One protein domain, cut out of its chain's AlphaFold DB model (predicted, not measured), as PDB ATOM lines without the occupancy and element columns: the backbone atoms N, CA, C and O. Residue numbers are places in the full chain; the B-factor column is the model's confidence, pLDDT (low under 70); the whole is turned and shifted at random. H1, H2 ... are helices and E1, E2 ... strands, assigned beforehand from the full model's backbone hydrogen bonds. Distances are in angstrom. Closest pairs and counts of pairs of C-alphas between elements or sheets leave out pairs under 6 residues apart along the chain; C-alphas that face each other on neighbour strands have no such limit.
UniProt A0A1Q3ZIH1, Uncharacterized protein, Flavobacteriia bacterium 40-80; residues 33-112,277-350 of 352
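Overview. This is residues 33 to 112 and 277 to 350 of the 352 residues of an uncharacterized protein of Flavobacteriia bacterium 40-80 (UniProt A0A1Q3ZIH1). One long sheet folds back on itself into a flattened barrel: a wall of E3, E4, E5, E7 and E8 partly faces a wall of E2, E1, E12 and E11, with strands crossed, and E8 joins E11. The ring is not closed by pairing of E2 with E3; the E9 and E10 hairpin extends the second wall through E12, and H1 sits at one end near both walls. The printed part has 154 residues, in order E1 to E5, H1, E6 to E12, and is mostly strand. The branched sheet is mixed, with E6 and E7 its parallel pair. The whole is compact, with a radius of gyration of the C-alphas of 15.0 A and spans of 42 by 35 by 28 A.

Arrangement. Start at E12, residues 337 to 349, which bends by 67 degrees at residue 345. On one side find antiparallel E1, residues 35 to 40, with N 37 and O 343 2.9 A apart. On the other side are two antiparallel neighbours: E11, residues 325 to 331, with N 327 and O 340 at 2.9 A, and E10, residues 316 to 321, with N 320 and O 346 at 2.8 A. E2, residues 43 to 48, makes a hairpin with E1, N 38 and O 45 at 3.0 A; E9, residues 306 to 310, makes one with E10, N 309 and O 317 at 2.9 A. From E11 look to antiparallel E8, residues 289 to 293, N 330 and O 292 at 2.8 A. E7, residues 279 to 286, forms a hairpin with E8, N 284 and O 291 at 2.9 A; on that same side of E7 is parallel E6, residues 105 to 107, N 280 and O 105 at 3.0 A. On the other side is antiparallel E5, residues 77 to 84, N 80 and O 283 at 2.8 A. E3, residues 55 to 62, E4, residues 65 to 74, and E5 form a meander, each strand the antiparallel neighbour of the one before, with N 58 and O 69, and N 70 and O 81, at 2.9 A. The closest C-alphas of E3 and E12, Ser 57 and Leu 348, are 6.0 A apart. H1, residues 94 to 100, is on the sheet, over none of its strands, at a height of 6.9 A; every O i to N i+4 pair in it is within hydrogen-bond range.

Along the chain. Find C-alpha 35 at (123.130, 117.051, 159.449), where E1 begins. E4 spans 29.6 A, E5 23.8 A and E7 22.9 A. E12 runs 32.4 A to C-alpha 349 at (118.570, 131.502, 160.879).

Size, cuts and confidence. The C-alphas farthest apart, Gly 314 and Thr 334, are 44.5 A apart. Residues 113 to 276 are not printed; C-alphas 112 and 277 are 13.6 A apart across the cut. The link from E8 to E9 is long. Mean pLDDT of the printed part is 74.4, with residues 99 to 112 and 295 to 320 among those under 70.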
ATOM      1  N   VAL A  33     127.302 121.244 155.265       61.19
ATOM      2  CA  VAL A  33     126.382 120.111 155.343       61.19
ATOM      3  C   VAL A  33     125.662 120.193 156.682       61.19
ATOM      4  O   VAL A  33     126.248 119.906 157.732       61.19
ATOM      5  N   PHE A  34     124.390 120.585 156.653       71.44
ATOM      6  CA  PHE A  34     123.529 120.486 157.825       71.44
ATOM      7  C   PHE A  34     123.082 119.038 157.986       71.44
ATOM      8  O   PHE A  34     122.426 118.480 157.105       71.44
ATOM      9  N   ARG A  35     123.445 118.430 159.113       77.75
ATOM     10  CA  ARG A  35     123.130 117.051 159.449       77.75
ATOM     11  C   ARG A  35     122.585 116.955 160.865       77.75
ATOM     12  O   ARG A  35     123.176 117.476 161.805       77.75
ATOM     13  N   SER A  36     121.504 116.215 161.039       80.75
ATOM     14  CA  SER A  36     121.061 115.772 162.358       80.75
ATOM     15  C   SER A  36     120.986 114.252 162.385       80.75
ATOM     16  O   SER A  36     120.578 113.637 161.401       80.75
ATOM     17  N   MET A  37     121.401 113.634 163.485       86.56
ATOM     18  CA  MET A  37     121.260 112.194 163.701       86.56
ATOM     19  C   MET A  37     120.460 111.962 164.966       86.56
ATOM     20  O   MET A  37     120.770 112.537 166.009       86.56
ATOM     21  N   VAL A  38     119.458 111.099 164.872       88.62
ATOM     22  CA  VAL A  38     118.615 110.722 166.001       88.62
ATOM     23  C   VAL A  38     118.693 109.218 166.190       88.62
ATOM     24  O   VAL A  38     118.590 108.471 165.221       88.62
ATOM     25  N   TYR A  39     118.856 108.802 167.440       91.25
ATOM     26  CA  TYR A  39     118.847 107.415 167.886       91.25
ATOM     27  C   TYR A  39     117.818 107.287 169.010       91.25
ATOM     28  O   TYR A  39     117.891 108.058 169.966       91.25
ATOM     29  N   ILE A  40     116.878 106.345 168.921       90.88
ATOM     30  CA  ILE A  40     115.906 106.028 169.981       90.88
ATOM     31  C   ILE A  40     115.838 104.505 170.128       90.88
ATOM     32  O   ILE A  40     115.221 103.810 169.324       90.88
ATOM     33  N   GLY A  41     116.474 103.968 171.170       89.44
ATOM     34  CA  GLY A  41     116.725 102.529 171.269       89.44
ATOM     35  C   GLY A  41     117.567 102.040 170.087       89.44
ATOM     36  O   GLY A  41     118.681 102.520 169.887       89.44
ATOM     37  N   GLU A  42     117.023 101.104 169.312       87.38
ATOM     38  CA  GLU A  42     117.657 100.553 168.102       87.38
ATOM     39  C   GLU A  42     117.291 101.330 166.827       87.38
ATOM     40  O   GLU A  42     117.974 101.215 165.808       87.38
ATOM     41  N   ASP A  43     116.237 102.151 166.876       90.25
ATOM     42  CA  ASP A  43     115.799 102.956 165.741       90.25
ATOM     43  C   ASP A  43     116.744 104.150 165.554       90.25
ATOM     44  O   ASP A  43     117.102 104.843 166.512       90.25
ATOM     45  N   SER A  44     117.129 104.433 164.309       90.38
ATOM     46  CA  SER A  44     117.920 105.621 163.996       90.38
ATOM     47  C   SER A  44     117.547 106.235 162.658       90.38
ATOM     48  O   SER A  44     117.071 105.558 161.748       90.38
ATOM     49  N   SER A  45     117.769 107.540 162.541       88.62
ATOM     50  CA  SER A  45     117.647 108.246 161.274       88.62
ATOM     51  C   SER A  45     118.681 109.355 161.178       88.62
ATOM     52  O   SER A  45     119.088 109.959 162.175       88.62
ATOM     53  N   THR A  46     119.122 109.604 159.950       85.94
ATOM     54  CA  THR A  46     119.982 110.729 159.606       85.94
ATOM     55  C   THR A  46     119.206 111.668 158.692       85.94
ATOM     56  O   THR A  46     118.656 111.261 157.669       85.94
ATOM     57  N   PHE A  47     119.212 112.942 159.053       78.62
ATOM     58  CA  PHE A  47     118.658 114.036 158.274       78.62
ATOM     59  C   PHE A  47     119.817 114.834 157.688       78.62
ATOM     60  O   PHE A  47     120.668 115.286 158.450       78.62
ATOM     61  N   ILE A  48     119.865 114.996 156.365       75.06
ATOM     62  CA  ILE A  48     120.880 115.794 155.660       75.06
ATOM     63  C   ILE A  48     120.150 116.829 154.809       75.06
ATOM     64  O   ILE A  48     119.275 116.470 154.016       75.06
ATOM     65  N   ALA A  49     120.483 118.107 154.981       67.62
ATOM     66  CA  ALA A  49     119.918 119.166 154.157       67.62
ATOM     67  C   ALA A  49     120.431 119.059 152.711       67.62
ATOM     68  O   ALA A  49     121.633 118.947 152.490       67.62
ATOM     69  N   GLY A  50     119.522 119.137 151.736       55.56
ATOM     70  CA  GLY A  50     119.858 119.258 150.310       55.56
ATOM     71  C   GLY A  50     119.921 117.954 149.505       55.56
ATOM     72  O   GLY A  50     119.743 118.015 148.295       55.56
ATOM     73  N   GLU A  51     120.092 116.782 150.129       47.66
ATOM     74  CA  GLU A  51     120.120 115.500 149.391       47.66
ATOM     75  C   GLU A  51     118.749 114.822 149.264       47.66
ATOM     76  O   GLU A  51     118.555 114.022 148.358       47.66
ATOM     77  N   GLN A  52     117.805 115.161 150.149       47.09
ATOM     78  CA  GLN A  52     116.388 114.740 150.160       47.09
ATOM     79  C   GLN A  52     115.654 115.264 151.410       47.09
ATOM     80  O   GLN A  52     114.429 115.193 151.481       47.09
ATOM     81  N   GLY A  53     116.386 115.812 152.394       49.97
ATOM     82  CA  GLY A  53     115.816 116.440 153.577       49.97
ATOM     83  C   GLY A  53     115.707 117.954 153.459       49.97
ATOM     84  O   GLY A  53     116.682 118.649 153.160       49.97
ATOM     85  N   VAL A  54     114.507 118.474 153.705       52.47
ATOM     86  CA  VAL A  54     114.267 119.916 153.795       52.47
ATOM     87  C   VAL A  54     114.613 120.359 155.214       52.47
ATOM     88  O   VAL A  54     114.043 119.844 156.174       52.47
ATOM     89  N   LEU A  55     115.543 121.308 155.335       61.88
ATOM     90  CA  LEU A  55     115.719 122.102 156.547       61.88
ATOM     91  C   LEU A  55     114.918 123.389 156.376       61.88
ATOM     92  O   LEU A  55     115.288 124.247 155.577       61.88
ATOM     93  N   VAL A  56     113.837 123.525 157.136       62.19
ATOM     94  CA  VAL A  56     113.159 124.813 157.302       62.19
ATOM     95  C   VAL A  56     113.469 125.286 158.707       62.19
ATOM     96  O   VAL A  56     112.880 124.769 159.649       62.19
ATOM     97  N   SER A  57     114.405 126.224 158.859       68.12
ATOM     98  CA  SER A  57     114.522 127.003 160.091       68.12
ATOM     99  C   SER A  57     113.821 128.335 159.891       68.12
ATOM    100  O   SER A  57     114.115 129.035 158.923       68.12
ATOM    101  N   ASN A  58     112.925 128.703 160.793       71.19
ATOM    102  CA  ASN A  58     112.323 130.023 160.800       71.19
ATOM    103  C   ASN A  58     112.399 130.626 162.198       71.19
ATOM    104  O   ASN A  58     112.209 129.952 163.211       71.19
ATOM    105  N   THR A  59     112.635 131.929 162.232       73.12
ATOM    106  CA  THR A  59     112.396 132.711 163.434       73.12
ATOM    107  C   THR A  59     111.011 133.322 163.325       73.12
ATOM    108  O   THR A  59     110.674 133.974 162.339       73.12
ATOM    109  N   SER A  60     110.202 133.086 164.348       75.56
ATOM    110  CA  SER A  60     108.874 133.668 164.513       75.56
ATOM    111  C   SER A  60     108.815 134.440 165.823       75.56
ATOM    112  O   SER A  60     109.559 134.133 166.752       75.56
ATOM    113  N   MET A  61     107.941 135.438 165.902       77.06
ATOM    114  CA  MET A  61     107.619 136.114 167.154       77.06
ATOM    115  C   MET A  61     106.227 135.662 167.593       77.06
ATOM    116  O   MET A  61     105.262 135.843 166.855       77.06
ATOM    117  N   GLU A  62     106.124 135.077 168.780       76.44
ATOM    118  CA  GLU A  62     104.865 134.617 169.369       76.44
ATOM    119  C   GLU A  62     104.704 135.273 170.740       76.44
ATOM    120  O   GLU A  62     105.604 135.186 171.575       76.44
ATOM    121  N   ASN A  63     103.586 135.977 170.957       76.19
ATOM    122  CA  ASN A  63     103.308 136.737 172.184       76.19
ATOM    123  C   ASN A  63     104.484 137.632 172.631       76.19
ATOM    124  O   ASN A  63     104.862 137.643 173.799       76.19
ATOM    125  N   GLY A  64     105.116 138.346 171.693       75.19
ATOM    126  CA  GLY A  64     106.231 139.250 172.000       75.19
ATOM    127  C   GLY A  64     107.564 138.563 172.324       75.19
ATOM    128  O   GLY A  64     108.469 139.227 172.819       75.19
ATOM    129  N   VAL A  65     107.702 137.261 172.046       77.00
ATOM    130  CA  VAL A  65     108.941 136.496 172.265       77.00
ATOM    131  C   VAL A  65     109.392 135.832 170.973       77.00
ATOM    132  O   VAL A  65     108.587 135.216 170.272       77.00
ATOM    133  N   TYR A  66     110.685 135.920 170.659       76.81
ATOM    134  CA  TYR A  66     111.244 135.212 169.515       76.81
ATOM    135  C   TYR A  66     111.377 133.711 169.801       76.81
ATOM    136  O   TYR A  66     111.821 133.272 170.865       76.81
ATOM    137  N   ARG A  67     110.994 132.908 168.812       78.06
ATOM    138  CA  ARG A  67     111.145 131.455 168.804       78.06
ATOM    139  C   ARG A  67     111.783 131.031 167.499       78.06
ATOM    140  O   ARG A  67     111.299 131.391 166.421       78.06
ATOM    141  N   ILE A  68     112.839 130.239 167.614       77.69
ATOM    142  CA  ILE A  68     113.450 129.557 166.482       77.69
ATOM    143  C   ILE A  68     112.824 128.185 166.409       77.69
ATOM    144  O   ILE A  68     112.953 127.398 167.343       77.69
ATOM    145  N   ASN A  69     112.187 127.882 165.291       80.00
ATOM    146  CA  ASN A  69     111.758 126.527 165.006       80.00
ATOM    147  C   ASN A  69     112.616 125.987 163.876       80.00
ATOM    148  O   ASN A  69     112.968 126.724 162.952       80.00
ATOM    149  N   ALA A  70     112.917 124.697 163.922       76.69
ATOM    150  CA  ALA A  70     113.276 124.014 162.700       76.69
ATOM    151  C   ALA A  70     112.637 122.644 162.582       76.69
ATOM    152  O   ALA A  70     112.354 121.968 163.573       76.69
ATOM    153  N   LEU A  71     112.448 122.251 161.331       79.94
ATOM    154  CA  LEU A  71     111.944 120.954 160.936       79.94
ATOM    155  C   LEU A  71     112.921 120.325 159.945       79.94
ATOM    156  O   LEU A  71     113.282 120.940 158.940       79.94
ATOM    157  N   PHE A  72     113.303 119.089 160.241       79.81
ATOM    158  CA  PHE A  72     114.012 118.180 159.357       79.81
ATOM    159  C   PHE A  72     113.054 117.058 158.988       79.81
ATOM    160  O   PHE A  72     112.451 116.446 159.870       79.81
ATOM    161  N   VAL A  73     112.930 116.766 157.699       78.88
ATOM    162  CA  VAL A  73     112.105 115.659 157.196       78.88
ATOM    163  C   VAL A  73     112.968 114.772 156.318       78.88
ATOM    164  O   VAL A  73     113.791 115.282 155.568       78.88
ATOM    165  N   ASN A  74     112.805 113.457 156.420       79.31
ATOM    166  CA  ASN A  74     113.401 112.483 155.513       79.31
ATOM    167  C   ASN A  74     112.426 111.310 155.355       79.31
ATOM    168  O   ASN A  74     112.312 110.478 156.260       79.31
ATOM    169  N   ASN A  75     111.719 111.255 154.222       79.44
ATOM    170  CA  ASN A  75     110.626 110.308 153.982       79.44
ATOM    171  C   ASN A  75     109.594 110.354 155.130       79.44
ATOM    172  O   ASN A  75     109.085 111.428 155.448       79.44
ATOM    173  N   ASP A  76     109.328 109.223 155.790       83.06
ATOM    174  CA  ASP A  76     108.376 109.118 156.907       83.06
ATOM    175  C   ASP A  76     108.938 109.569 158.265       83.06
ATOM    176  O   ASP A  76     108.228 109.549 159.278       83.06
ATOM    177  N   ASN A  77     110.211 109.970 158.303       87.56
ATOM    178  CA  ASN A  77     110.884 110.420 159.511       87.56
ATOM    179  C   ASN A  77     110.899 111.941 159.592       87.56
ATOM    180  O   ASN A  77     111.102 112.636 158.593       87.56
ATOM    181  N   SER A  78     110.784 112.468 160.805       86.81
ATOM    182  CA  SER A  78     110.960 113.892 161.052       86.81
ATOM    183  C   SER A  78     111.614 114.166 162.399       86.81
ATOM    184  O   SER A  78     111.506 113.400 163.354       86.81
ATOM    185  N   LEU A  79     112.311 115.289 162.469       84.81
ATOM    186  CA  LEU A  79     112.832 115.867 163.694       84.81
ATOM    187  C   LEU A  79     112.430 117.333 163.689       84.81
ATOM    188  O   LEU A  79     112.821 118.077 162.796       84.81
ATOM    189  N   SER A  80     111.671 117.754 164.690       84.00
ATOM    190  CA  SER A  80     111.380 119.165 164.916       84.00
ATOM    191  C   SER A  80     111.986 119.609 166.232       84.00
ATOM    192  O   SER A  80     111.977 118.854 167.210       84.00
ATOM    193  N   PHE A  81     112.499 120.831 166.257       80.38
ATOM    194  CA  PHE A  81     112.865 121.474 167.502       80.38
ATOM    195  C   PHE A  81     112.363 122.913 167.548       80.38
ATOM    196  O   PHE A  81     112.219 123.572 166.516       80.38
ATOM    197  N   THR A  82     112.166 123.396 168.770       80.06
ATOM    198  CA  THR A  82     111.892 124.801 169.063       80.06
ATOM    199  C   THR A  82     112.862 125.272 170.133       80.06
ATOM    200  O   THR A  82     112.996 124.628 171.171       80.06
ATOM    201  N   LEU A  83     113.531 126.392 169.885       79.06
ATOM    202  CA  LEU A  83     114.376 127.089 170.842       79.06
ATOM    203  C   LEU A  83     113.748 128.445 171.158       79.06
ATOM    204  O   LEU A  83     113.524 129.263 170.264       79.06
ATOM    205  N   ASN A  84     113.486 128.681 172.438       77.81
ATOM    206  CA  ASN A  84     113.018 129.977 172.915       77.81
ATOM    207  C   ASN A  84     114.206 130.939 173.087       77.81
ATOM    208  O   ASN A  84     115.249 130.535 173.601       77.81
ATOM    209  N   ASP A  85     114.022 132.216 172.725       70.00
ATOM    210  CA  ASP A  85     115.031 133.302 172.793       70.00
ATOM    211  C   ASP A  85     115.607 133.553 174.203       70.00
ATOM    212  O   ASP A  85     116.643 134.191 174.394       70.00
ATOM    213  N   GLY A  86     114.988 132.970 175.225       73.31
ATOM    214  CA  GLY A  86     115.512 133.030 176.573       73.31
ATOM    215  C   GLY A  86     115.040 134.259 177.308       73.31
ATOM    216  O   GLY A  86     113.838 134.500 177.388       73.31
ATOM    217  N   LYS A  87     116.017 134.999 177.832       73.00
ATOM    218  CA  LYS A  87     115.833 136.231 178.592       73.00
ATOM    219  C   LYS A  87     115.116 137.275 177.742       73.00
ATOM    220  O   LYS A  87     115.750 137.967 176.942       73.00
ATOM    221  N   ILE A  88     113.800 137.380 177.912       76.19
ATOM    222  CA  ILE A  88     112.972 138.381 177.230       76.19
ATOM    223  C   ILE A  88     113.539 139.781 177.496       76.19
ATOM    224  O   ILE A  88     114.043 140.050 178.578       76.19
ATOM    225  N   GLY A  89     113.484 140.680 176.513       71.44
ATOM    226  CA  GLY A  89     113.937 142.070 176.666       71.44
ATOM    227  C   GLY A  89     115.456 142.263 176.652       71.44
ATOM    228  O   GLY A  89     115.924 143.386 176.477       71.44
ATOM    229  N   ASP A  90     116.245 141.194 176.779       75.12
ATOM    230  CA  ASP A  90     117.680 141.251 176.524       75.12
ATOM    231  C   ASP A  90     117.916 141.383 175.012       75.12
ATOM    232  O   ASP A  90     117.586 140.485 174.236       75.12
ATOM    233  N   LYS A  91     118.478 142.523 174.603       73.62
ATOM    234  CA  LYS A  91     118.774 142.860 173.201       73.62
ATOM    235  C   LYS A  91     120.074 142.258 172.685       73.62
ATOM    236  O   LYS A  91     120.426 142.473 171.529       73.62
ATOM    237  N   THR A  92     120.810 141.543 173.530       74.69
ATOM    238  CA  THR A  92     121.961 140.766 173.079       74.69
ATOM    239  C   THR A  92     121.493 139.839 171.953       74.69
ATOM    240  O   THR A  92     120.506 139.128 172.148       74.69
ATOM    241  N   PRO A  93     122.146 139.814 170.778       73.00
ATOM    242  CA  PRO A  93     121.764 138.895 169.715       73.00
ATOM    243  C   PRO A  93     121.670 137.475 170.267       73.00
ATOM    244  O   PRO A  93     122.573 137.038 170.989       73.00
ATOM    245  N   LEU A  94     120.599 136.746 169.942       71.75
ATOM    246  CA  LEU A  94     120.348 135.420 170.514       71.75
ATOM    247  C   LEU A  94     121.561 134.495 170.361       71.75
ATOM    248  O   LEU A  94     121.884 133.742 171.274       71.75
ATOM    249  N   ILE A  95     122.312 134.617 169.267       69.62
ATOM    250  CA  ILE A  95     123.537 133.843 169.102       69.62
ATOM    251  C   ILE A  95     124.600 134.145 170.166       69.62
ATOM    252  O   ILE A  95     125.206 133.223 170.702       69.62
ATOM    253  N   GLN A  96     124.797 135.409 170.537       72.00
ATOM    254  CA  GLN A  96     125.723 135.781 171.606       72.00
ATOM    255  C   GLN A  96     125.217 135.284 172.964       72.00
ATOM    256  O   GLN A  96     126.013 134.770 173.754       72.00
ATOM    257  N   LYS A  97     123.898 135.349 173.207       74.12
ATOM    258  CA  LYS A  97     123.288 134.741 174.399       74.12
ATOM    259  C   LYS A  97     123.629 133.253 174.458       74.12
ATOM    260  O   LYS A  97     124.181 132.810 175.458       74.12
ATOM    261  N   LEU A  98     123.388 132.507 173.380       70.50
ATOM    262  CA  LEU A  98     123.662 131.070 173.298       70.50
ATOM    263  C   LEU A  98     125.148 130.737 173.466       70.50
ATOM    264  O   LEU A  98     125.465 129.801 174.187       70.50
ATOM    265  N   MET A  99     126.056 131.526 172.887       69.12
ATOM    266  CA  MET A  99     127.505 131.352 173.068       69.12
ATOM    267  C   MET A  99     127.957 131.572 174.519       69.12
ATOM    268  O   MET A  99     128.929 130.967 174.962       69.12
ATOM    269  N   SER A 100     127.259 132.436 175.264       69.12
ATOM    270  CA  SER A 100     127.512 132.654 176.695       69.12
ATOM    271  C   SER A 100     126.887 131.581 177.596       69.12
ATOM    272  O   SER A 100     127.250 131.479 178.769       69.12
ATOM    273  N   GLN A 101     125.955 130.777 177.071       66.19
ATOM    274  CA  GLN A 101     125.335 129.675 177.801       66.19
ATOM    275  C   GLN A 101     126.154 128.398 177.607       66.19
ATOM    276  O   GLN A 101     126.296 127.881 176.505       66.19
ATOM    277  N   SER A 102     126.659 127.836 178.703       56.19
ATOM    278  CA  SER A 102     127.362 126.548 178.664       56.19
ATOM    279  C   SER A 102     126.418 125.344 178.631       56.19
ATOM    280  O   SER A 102     126.868 124.232 178.356       56.19
ATOM    281  N   LYS A 103     125.128 125.549 178.943       61.62
ATOM    282  CA  LYS A 103     124.103 124.503 179.052       61.62
ATOM    283  C   LYS A 103     122.734 125.066 178.670       61.62
ATOM    284  O   LYS A 103     122.281 126.030 179.281       61.62
ATOM    285  N   LEU A 104     122.054 124.440 177.713       64.81
ATOM    286  CA  LEU A 104     120.613 124.635 177.499       64.81
ATOM    287  C   LEU A 104     119.837 123.522 178.197       64.81
ATOM    288  O   LEU A 104     120.336 122.406 178.298       64.81
ATOM    289  N   GLN A 105     118.627 123.815 178.671       66.62
ATOM    290  CA  GLN A 105     117.739 122.793 179.222       66.62
ATOM    291  C   GLN A 105     116.794 122.290 178.131       66.62
ATOM    292  O   GLN A 105     116.083 123.070 177.495       66.62
ATOM    293  N   VAL A 106     116.770 120.973 177.933       68.50
ATOM    294  CA  VAL A 106     115.785 120.321 177.066       68.50
ATOM    295  C   VAL A 106     114.549 119.987 177.891       68.50
ATOM    296  O   VAL A 106     114.648 119.433 178.983       68.50
ATOM    297  N   THR A 107     113.366 120.308 177.383       64.25
ATOM    298  CA  THR A 107     112.102 119.974 178.045       64.25
ATOM    299  C   THR A 107     111.097 119.428 177.045       64.25
ATOM    300  O   THR A 107     111.155 119.739 175.856       64.25
ATOM    301  N   SER A 108     110.137 118.640 177.526       59.69
ATOM    302  CA  SER A 108     108.971 118.271 176.725       59.69
ATOM    303  C   SER A 108     108.186 119.511 176.305       59.69
ATOM    304  O   SER A 108     108.050 120.449 177.099       59.69
ATOM    305  N   PHE A 109     107.572 119.475 175.122       55.62
ATOM    306  CA  PHE A 109     106.503 120.412 174.793       55.62
ATOM    307  C   PHE A 109     105.274 120.056 175.629       55.62
ATOM    308  O   PHE A 109     104.446 119.261 175.200       55.62
ATOM    309  N   SER A 110     105.142 120.620 176.826       54.97
ATOM    310  CA  SER A 110     103.808 120.725 177.404       54.97
ATOM    311  C   SER A 110     103.252 122.065 176.944       54.97
ATOM    312  O   SER A 110     103.879 123.081 177.263       54.97
ATOM    313  N   PRO A 111     102.128 122.113 176.205       56.12
ATOM    314  CA  PRO A 111     101.428 123.374 176.032       56.12
ATOM    315  C   PRO A 111     101.194 123.949 177.428       56.12
ATOM    316  O   PRO A 111     100.711 123.250 178.326       56.12
ATOM    317  N   LEU A 112     101.664 125.176 177.645       60.06
ATOM    318  CA  LEU A 112     101.466 125.842 178.919       60.06
ATOM    319  C   LEU A 112      99.955 126.034 179.066       60.06
ATOM    320  O   LEU A 112      99.335 126.662 178.216       60.06
ATOM    321  N   ASP A 277     112.788 130.305 179.530       72.50
ATOM    322  CA  ASP A 277     114.083 130.886 179.232       72.50
ATOM    323  C   ASP A 277     115.072 129.800 178.764       72.50
ATOM    324  O   ASP A 277     115.377 128.862 179.500       72.50
ATOM    325  N   PHE A 278     115.570 129.916 177.528       72.69
ATOM    326  CA  PHE A 278     116.553 129.026 176.909       72.69
ATOM    327  C   PHE A 278     116.104 127.561 176.837       72.69
ATOM    328  O   PHE A 278     116.935 126.650 176.770       72.69
ATOM    329  N   ARG A 279     114.785 127.317 176.829       76.75
ATOM    330  CA  ARG A 279     114.244 125.967 176.676       76.75
ATOM    331  C   ARG A 279     114.295 125.497 175.236       76.75
ATOM    332  O   ARG A 279     113.876 126.196 174.311       76.75
ATOM    333  N   PHE A 280     114.760 124.263 175.097       76.50
ATOM    334  CA  PHE A 280     114.790 123.524 173.852       76.50
ATOM    335  C   PHE A 280     113.729 122.426 173.887       76.50
ATOM    336  O   PHE A 280     113.707 121.582 174.783       76.50
ATOM    337  N   THR A 281     112.837 122.443 172.910       78.69
ATOM    338  CA  THR A 281     111.775 121.455 172.736       78.69
ATOM    339  C   THR A 281     112.100 120.562 171.555       78.69
ATOM    340  O   THR A 281     112.585 121.055 170.543       78.69
ATOM    341  N   LEU A 282     111.778 119.272 171.656       81.75
ATOM    342  CA  LEU A 282     112.008 118.283 170.606       81.75
ATOM    343  C   LEU A 282     110.782 117.398 170.378       81.75
ATOM    344  O   LEU A 282     110.216 116.871 171.338       81.75
ATOM    345  N   LYS A 283     110.437 117.173 169.107       85.75
ATOM    346  CA  LYS A 283     109.533 116.093 168.681       85.75
ATOM    347  C   LYS A 283     110.180 115.305 167.555       85.75
ATOM    348  O   LYS A 283     110.752 115.900 166.639       85.75
ATOM    349  N   VAL A 284     110.077 113.985 167.621       89.25
ATOM    350  CA  VAL A 284     110.710 113.079 166.663       89.25
ATOM    351  C   VAL A 284     109.670 112.110 166.123       89.25
ATOM    352  O   VAL A 284     108.947 111.490 166.896       89.25
ATOM    353  N   LYS A 285     109.637 111.923 164.807       91.62
ATOM    354  CA  LYS A 285     108.961 110.807 164.158       91.62
ATOM    355  C   LYS A 285     110.008 109.865 163.571       91.62
ATOM    356  O   LYS A 285     110.808 110.289 162.738       91.62
ATOM    357  N   LEU A 286     110.017 108.611 164.017       91.12
ATOM    358  CA  LEU A 286     110.891 107.552 163.500       91.12
ATOM    359  C   LEU A 286     110.061 106.333 163.118       91.12
ATOM    360  O   LEU A 286     109.335 105.798 163.954       91.12
ATOM    361  N   ASN A 287     110.189 105.884 161.870       88.12
ATOM    362  CA  ASN A 287     109.530 104.692 161.335       88.12
ATOM    363  C   ASN A 287     108.011 104.710 161.595       88.12
ATOM    364  O   ASN A 287     107.432 103.735 162.068       88.12
ATOM    365  N   GLY A 288     107.380 105.867 161.366       86.00
ATOM    366  CA  GLY A 288     105.951 106.084 161.604       86.00
ATOM    367  C   GLY A 288     105.554 106.359 163.059       86.00
ATOM    368  O   GLY A 288     104.450 106.842 163.275       86.00
ATOM    369  N   LYS A 289     106.437 106.132 164.041       91.06
ATOM    370  CA  LYS A 289     106.159 106.331 165.472       91.06
ATOM    371  C   LYS A 289     106.547 107.728 165.931       91.06
ATOM    372  O   LYS A 289     107.659 108.179 165.648       91.06
ATOM    373  N   GLU A 290     105.677 108.374 166.698       92.06
ATOM    374  CA  GLU A 290     105.946 109.683 167.291       92.06
ATOM    375  C   GLU A 290     106.501 109.568 168.715       92.06
ATOM    376  O   GLU A 290     106.019 108.796 169.549       92.06
ATOM    377  N   TRP A 291     107.530 110.365 168.983       90.06
ATOM    378  CA  TRP A 291     108.277 110.395 170.228       90.06
ATOM    379  C   TRP A 291     108.447 111.832 170.715       90.06
ATOM    380  O   TRP A 291     108.771 112.743 169.946       90.06
ATOM    381  N   GLU A 292     108.319 112.017 172.021       87.75
ATOM    382  CA  GLU A 292     108.586 113.281 172.706       87.75
ATOM    383  C   GLU A 292     109.615 113.087 173.819       87.75
ATOM    384  O   GLU A 292     109.727 112.012 174.408       87.75
ATOM    385  N   VAL A 293     110.387 114.130 174.119       83.56
ATOM    386  CA  VAL A 293     111.303 114.107 175.268       83.56
ATOM    387  C   VAL A 293     110.492 114.151 176.560       83.56
ATOM    388  O   VAL A 293     109.544 114.919 176.655       83.56
ATOM    389  N   ILE A 294     110.871 113.369 177.572       77.12
ATOM    390  CA  ILE A 294     110.213 113.384 178.889       77.12
ATOM    391  C   ILE A 294     110.614 114.652 179.669       77.12
ATOM    392  O   ILE A 294     111.816 114.940 179.762       77.12
ATOM    393  N   PRO A 295     109.660 115.398 180.271       64.31
ATOM    394  CA  PRO A 295     109.978 116.585 181.065       64.31
ATOM    395  C   PRO A 295     110.926 116.268 182.232       64.31
ATOM    396  O   PRO A 295     110.866 115.195 182.826       64.31
ATOM    397  N   GLY A 296     111.822 117.206 182.557       57.31
ATOM    398  CA  GLY A 296     112.847 117.035 183.598       57.31
ATOM    399  C   GLY A 296     114.136 116.349 183.126       57.31
ATOM    400  O   GLY A 296     115.102 116.266 183.886       57.31
ATOM    401  N   THR A 297     114.201 115.906 181.866       62.69
ATOM    402  CA  THR A 297     115.444 115.410 181.262       62.69
ATOM    403  C   THR A 297     116.365 116.584 180.935       62.69
ATOM    404  O   THR A 297     116.215 117.226 179.902       62.69
ATOM    405  N   THR A 298     117.348 116.864 181.789       59.22
ATOM    406  CA  THR A 298     118.372 117.866 181.465       59.22
ATOM    407  C   THR A 298     119.385 117.239 180.513       59.22
ATOM    408  O   THR A 298     120.161 116.380 180.925       59.22
ATOM    409  N   ALA A 299     119.382 117.648 179.247       61.25
ATOM    410  CA  ALA A 299     120.497 117.383 178.345       61.25
ATOM    411  C   ALA A 299     121.252 118.676 178.098       61.25
ATOM    412  O   ALA A 299     120.659 119.676 177.711       61.25
ATOM    413  N   GLU A 300     122.558 118.643 178.322       60.84
ATOM    414  CA  GLU A 300     123.412 119.793 178.078       60.84
ATOM    415  C   GLU A 300     123.628 119.941 176.570       60.84
ATOM    416  O   GLU A 300     124.290 119.114 175.937       60.84
ATOM    417  N   LEU A 301     123.068 121.001 175.985       63.16
ATOM    418  CA  LEU A 301     123.537 121.475 174.689       63.16
ATOM    419  C   LEU A 301     124.839 122.246 174.910       63.16
ATOM    420  O   LEU A 301     124.814 123.346 175.460       63.16
ATOM    421  N   LYS A 302     125.960 121.679 174.469       62.38
ATOM    422  CA  LYS A 302     127.209 122.421 174.298       62.38
ATOM    423  C   LYS A 302     127.317 122.827 172.835       62.38
ATOM    424  O   LYS A 302     127.203 121.969 171.965       62.38
ATOM    425  N   ILE A 303     127.501 124.121 172.585       64.62
ATOM    426  CA  ILE A 303     127.806 124.647 171.254       64.62
ATOM    427  C   ILE A 303     129.324 124.584 171.101       64.62
ATOM    428  O   ILE A 303     130.044 125.360 171.726       64.62
ATOM    429  N   ASP A 304     129.812 123.609 170.338       60.16
ATOM    430  CA  ASP A 304     131.254 123.353 170.217       60.16
ATOM    431  C   ASP A 304     131.936 124.233 169.158       60.16
ATOM    432  O   ASP A 304     133.119 124.549 169.283       60.16
ATOM    433  N   ALA A 305     131.192 124.669 168.143       58.84
ATOM    434  CA  ALA A 305     131.670 125.580 167.113       58.84
ATOM    435  C   ALA A 305     130.520 126.433 166.575       58.84
ATOM    436  O   ALA A 305     129.387 125.966 166.467       58.84
ATOM    437  N   LEU A 306     130.847 127.673 166.205       61.47
ATOM    438  CA  LEU A 306     129.954 128.588 165.512       61.47
ATOM    439  C   LEU A 306     130.600 128.985 164.189       61.47
ATOM    440  O   LEU A 306     131.632 129.652 164.172       61.47
ATOM    441  N   SER A 307     130.001 128.566 163.080       61.91
ATOM    442  CA  SER A 307     130.418 129.003 161.745       61.91
ATOM    443  C   SER A 307     129.338 129.881 161.130       61.91
ATOM    444  O   SER A 307     128.155 129.541 161.191       61.91
ATOM    445  N   TYR A 308     129.765 131.008 160.567       62.53
ATOM    446  CA  TYR A 308     128.910 132.019 159.960       62.53
ATOM    447  C   TYR A 308     128.796 131.793 158.453       62.53
ATOM    448  O   TYR A 308     129.809 131.691 157.757       62.53
ATOM    449  N   TYR A 309     127.565 131.766 157.953       66.19
ATOM    450  CA  TYR A 309     127.257 131.640 156.534       66.19
ATOM    451  C   TYR A 309     126.187 132.648 156.135       66.19
ATOM    452  O   TYR A 309     125.330 133.008 156.938       66.19
ATOM    453  N   LYS A 310     126.186 133.042 154.861       62.91
ATOM    454  CA  LYS A 310     125.036 133.709 154.249       62.91
ATOM    455  C   LYS A 310     124.274 132.724 153.383       62.91
ATOM    456  O   LYS A 310     124.876 132.026 152.568       62.91
ATOM    457  N   ASN A 311     122.958 132.662 153.554       60.81
ATOM    458  CA  ASN A 311     122.107 131.895 152.651       60.81
ATOM    459  C   ASN A 311     122.001 132.580 151.275       60.81
ATOM    460  O   ASN A 311     122.446 133.714 151.091       60.81
ATOM    461  N   ILE A 312     121.377 131.905 150.304       58.94
ATOM    462  CA  ILE A 312     121.185 132.426 148.935       58.94
ATOM    463  C   ILE A 312     120.385 133.749 148.932       58.94
ATOM    464  O   ILE A 312     120.561 134.576 148.045       58.94
ATOM    465  N   GLY A 313     119.550 133.985 149.950       59.69
ATOM    466  CA  GLY A 313     118.818 135.236 150.171       59.69
ATOM    467  C   GLY A 313     119.571 136.297 150.988       59.69
ATOM    468  O   GLY A 313     118.964 137.289 151.379       59.69
ATOM    469  N   GLY A 314     120.860 136.097 151.285       59.81
ATOM    470  CA  GLY A 314     121.712 137.038 152.018       59.81
ATOM    471  C   GLY A 314     121.538 137.065 153.542       59.81
ATOM    472  O   GLY A 314     122.167 137.910 154.183       59.81
ATOM    473  N   LYS A 315     120.725 136.170 154.118       61.72
ATOM    474  CA  LYS A 315     120.481 136.080 155.566       61.72
ATOM    475  C   LYS A 315     121.576 135.307 156.289       61.72
ATOM    476  O   LYS A 315     122.113 134.341 155.742       61.72
ATOM    477  N   ASP A 316     121.826 135.688 157.535       65.69
ATOM    478  CA  ASP A 316     122.816 135.048 158.392       65.69
ATOM    479  C   ASP A 316     122.333 133.684 158.894       65.69
ATOM    480  O   ASP A 316     121.258 133.552 159.482       65.69
ATOM    481  N   ILE A 317     123.164 132.667 158.680       66.31
ATOM    482  CA  ILE A 317     122.989 131.315 159.195       66.31
ATOM    483  C   ILE A 317     124.187 130.970 160.062       66.31
ATOM    484  O   ILE A 317     125.344 131.115 159.662       66.31
ATOM    485  N   TYR A 318     123.885 130.434 161.231       67.50
ATOM    486  CA  TYR A 318     124.870 130.014 162.203       67.50
ATOM    487  C   TYR A 318     124.785 128.508 162.398       67.50
ATOM    488  O   TYR A 318     123.728 127.982 162.746       67.50
ATOM    489  N   LEU A 319     125.893 127.809 162.162       67.00
ATOM    490  CA  LEU A 319     125.976 126.370 162.388       67.00
ATOM    491  C   LEU A 319     126.156 126.091 163.883       67.00
ATOM    492  O   LEU A 319     127.163 126.504 164.451       67.00
ATOM    493  N   LEU A 320     125.203 125.383 164.487       69.75
ATOM    494  CA  LEU A 320     125.351 124.779 165.807       69.75
ATOM    495  C   LEU A 320     125.796 123.327 165.661       69.75
ATOM    496  O   LEU A 320     125.134 122.540 164.982       69.75
ATOM    497  N   GLU A 321     126.869 122.977 166.362       70.38
ATOM    498  CA  GLU A 321     127.356 121.607 166.510       70.38
ATOM    499  C   GLU A 321     127.261 121.152 167.965       70.38
ATOM    500  O   GLU A 321     127.601 121.912 168.873       70.38
ATOM    501  N   THR A 322     126.806 119.915 168.171       72.19
ATOM    502  CA  THR A 322     126.660 119.299 169.493       72.19
ATOM    503  C   THR A 322     127.362 117.944 169.540       72.19
ATOM    504  O   THR A 322     127.234 117.132 168.624       72.19
ATOM    505  N   ASN A 323     128.027 117.632 170.657       68.06
ATOM    506  CA  ASN A 323     128.634 116.307 170.908       68.06
ATOM    507  C   ASN A 323     127.611 115.164 171.130       68.06
ATOM    508  O   ASN A 323     127.977 114.006 171.373       68.06
ATOM    509  N   GLY A 324     126.318 115.472 171.021       76.69
ATOM    510  CA  GLY A 324     125.211 114.551 171.214       76.69
ATOM    511  C   GLY A 324     124.519 114.707 172.566       76.69
ATOM    512  O   GLY A 324     125.136 114.570 173.616       76.69
ATOM    513  N   MET A 325     123.211 114.938 172.524       80.31
ATOM    514  CA  MET A 325     122.329 115.048 173.682       80.31
ATOM    515  C   MET A 325     121.725 113.687 174.013       80.31
ATOM    516  O   MET A 325     120.924 113.174 173.232       80.31
ATOM    517  N   SER A 326     122.086 113.114 175.160       84.75
ATOM    518  CA  SER A 326     121.435 111.910 175.688       84.75
ATOM    519  C   SER A 326     120.108 112.279 176.349       84.75
ATOM    520  O   SER A 326     120.075 113.112 177.254       84.75
ATOM    521  N   LEU A 327     119.016 111.669 175.895       85.75
ATOM    522  CA  LEU A 327     117.646 112.027 176.261       85.75
ATOM    523  C   LEU A 327     116.802 110.776 176.513       85.75
ATOM    524  O   LEU A 327     117.053 109.721 175.935       85.75
ATOM    525  N   LYS A 328     115.755 110.906 177.333       87.81
ATOM    526  CA  LYS A 328     114.695 109.899 177.440       87.81
ATOM    527  C   LYS A 328     113.505 110.334 176.599       87.81
ATOM    528  O   LYS A 328     112.985 111.434 176.789       87.81
ATOM    529  N   PHE A 329     113.075 109.454 175.708       88.62
ATOM    530  CA  PHE A 329     111.925 109.651 174.840       88.62
ATOM    531  C   PHE A 329     110.761 108.791 175.306       88.62
ATOM    532  O   PHE A 329     110.963 107.644 175.698       88.62
ATOM    533  N   ARG A 330     109.552 109.336 175.231       90.00
ATOM    534  CA  ARG A 330     108.290 108.622 175.410       90.00
ATOM    535  C   ARG A 330     107.596 108.507 174.058       90.00
ATOM    536  O   ARG A 330     107.458 109.507 173.359       90.00
ATOM    537  N   ASN A 331     107.170 107.303 173.699       91.75
ATOM    538  CA  ASN A 331     106.287 107.084 172.563       91.75
ATOM    539  C   ASN A 331     104.906 107.668 172.886       91.75
ATOM    540  O   ASN A 331     104.346 107.354 173.938       91.75
ATOM    541  N   ILE A 332     104.369 108.510 172.005       88.06
ATOM    542  CA  ILE A 332     103.112 109.231 172.263       88.06
ATOM    543  C   ILE A 332     101.909 108.275 172.290       88.06
ATOM    544  O   ILE A 332     100.993 108.469 173.084       88.06
ATOM    545  N   GLU A 333     101.923 107.224 171.469       89.50
ATOM    546  CA  GLU A 333     100.808 106.278 171.344       89.50
ATOM    547  C   GLU A 333     100.827 105.206 172.439       89.50
ATOM    548  O   GLU A 333      99.791 104.879 173.014       89.50
ATOM    549  N   THR A 334     102.002 104.642 172.732       92.31
ATOM    550  CA  THR A 334     102.131 103.477 173.624       92.31
ATOM    551  C   THR A 334     102.591 103.830 175.035       92.31
ATOM    552  O   THR A 334     102.507 102.994 175.934       92.31
ATOM    553  N   GLY A 335     103.126 105.036 175.246       89.31
ATOM    554  CA  GLY A 335     103.761 105.437 176.500       89.31
ATOM    555  C   GLY A 335     105.123 104.781 176.764       89.31
ATOM    556  O   GLY A 335     105.722 105.048 177.806       89.31
ATOM    557  N   GLU A 336     105.635 103.949 175.848       93.19
ATOM    558  CA  GLU A 336     106.937 103.284 175.979       93.19
ATOM    559  C   GLU A 336     108.063 104.314 176.146       93.19
ATOM    560  O   GLU A 336     108.159 105.271 175.377       93.19
ATOM    561  N   ILE A 337     108.946 104.098 177.124       91.50
ATOM    562  CA  ILE A 337     110.085 104.981 177.387       91.50
ATOM    563  C   ILE A 337     111.372 104.337 176.874       91.50
ATOM    564  O   ILE A 337     111.719 103.229 177.278       91.50
ATOM    565  N   ARG A 338     112.125 105.064 176.045       92.38
ATOM    566  CA  ARG A 338     113.432 104.639 175.529       92.38
ATOM    567  C   ARG A 338     114.505 105.688 175.760       92.38
ATOM    568  O   ARG A 338     114.246 106.890 175.760       92.38
ATOM    569  N   GLN A 339     115.734 105.217 175.933       91.12
ATOM    570  CA  GLN A 339     116.908 106.078 175.858       91.12
ATOM    571  C   GLN A 339     117.181 106.432 174.399       91.12
ATOM    572  O   GLN A 339     117.002 105.606 173.503       91.12
ATOM    573  N   GLY A 340     117.646 107.649 174.171       89.56
ATOM    574  CA  GLY A 340     118.026 108.108 172.854       89.56
ATOM    575  C   GLY A 340     119.139 109.139 172.887       89.56
ATOM    576  O   GLY A 340     119.540 109.637 173.940       89.56
ATOM    577  N   LYS A 341     119.652 109.446 171.700       88.75
ATOM    578  CA  LYS A 341     120.714 110.420 171.482       88.75
ATOM    579  C   LYS A 341     120.385 111.262 170.259       88.75
ATOM    580  O   LYS A 341     120.037 110.711 169.218       88.75
ATOM    581  N   ILE A 342     120.536 112.581 170.364       84.69
ATOM    582  CA  ILE A 342     120.443 113.495 169.217       84.69
ATOM    583  C   ILE A 342     121.778 114.192 169.021       84.69
ATOM    584  O   ILE A 342     122.248 114.881 169.919       84.69
ATOM    585  N   ILE A 343     122.368 114.046 167.840       83.12
ATOM    586  CA  ILE A 343     123.561 114.782 167.415       83.12
ATOM    587  C   ILE A 343     123.102 115.828 166.408       83.12
ATOM    588  O   ILE A 343     122.556 115.474 165.364       83.12
ATOM    589  N   PHE A 344     123.315 117.100 166.726       76.44
ATOM    590  CA  PHE A 344     122.876 118.212 165.896       76.44
ATOM    591  C   PHE A 344     124.085 118.921 165.296       76.44
ATOM    592  O   PHE A 344     124.967 119.366 166.023       76.44
ATOM    593  N   LYS A 345     124.109 119.022 163.970       74.62
ATOM    594  CA  LYS A 345     125.020 119.854 163.184       74.62
ATOM    595  C   LYS A 345     124.166 120.654 162.204       74.62
ATOM    596  O   LYS A 345     124.028 120.283 161.044       74.62
ATOM    597  N   GLY A 346     123.490 121.692 162.683       65.75
ATOM    598  CA  GLY A 346     122.437 122.375 161.928       65.75
ATOM    599  C   GLY A 346     122.582 123.889 161.926       65.75
ATOM    600  O   GLY A 346     123.041 124.482 162.895       65.75
ATOM    601  N   GLY A 347     122.213 124.503 160.806       63.31
ATOM    602  CA  GLY A 347     122.210 125.946 160.620       63.31
ATOM    603  C   GLY A 347     120.915 126.525 161.147       63.31
ATOM    604  O   GLY A 347     119.845 126.054 160.770       63.31
ATOM    605  N   LEU A 348     121.012 127.533 162.003       66.50
ATOM    606  CA  LEU A 348     119.870 128.304 162.469       66.50
ATOM    607  C   LEU A 348     119.921 129.696 161.848       66.50
ATOM    608  O   LEU A 348     120.949 130.373 161.911       66.50
ATOM    609  N   GLU A 349     118.808 130.107 161.246       65.25
ATOM    610  CA  GLU A 349     118.570 131.502 160.879       65.25
ATOM    611  C   GLU A 349     118.192 132.278 162.147       65.25
ATOM    612  O   GLU A 349     117.170 131.983 162.768       65.25
ATOM    613  N   PHE A 350     119.003 133.266 162.524       62.09
ATOM    614  CA  PHE A 350     118.739 134.132 163.674       62.09
ATOM    615  C   PHE A 350     118.218 135.498 163.204       62.09
ATOM    616  O   PHE A 350     118.716 136.017 162.201       62.09
TER     617      PHE A 350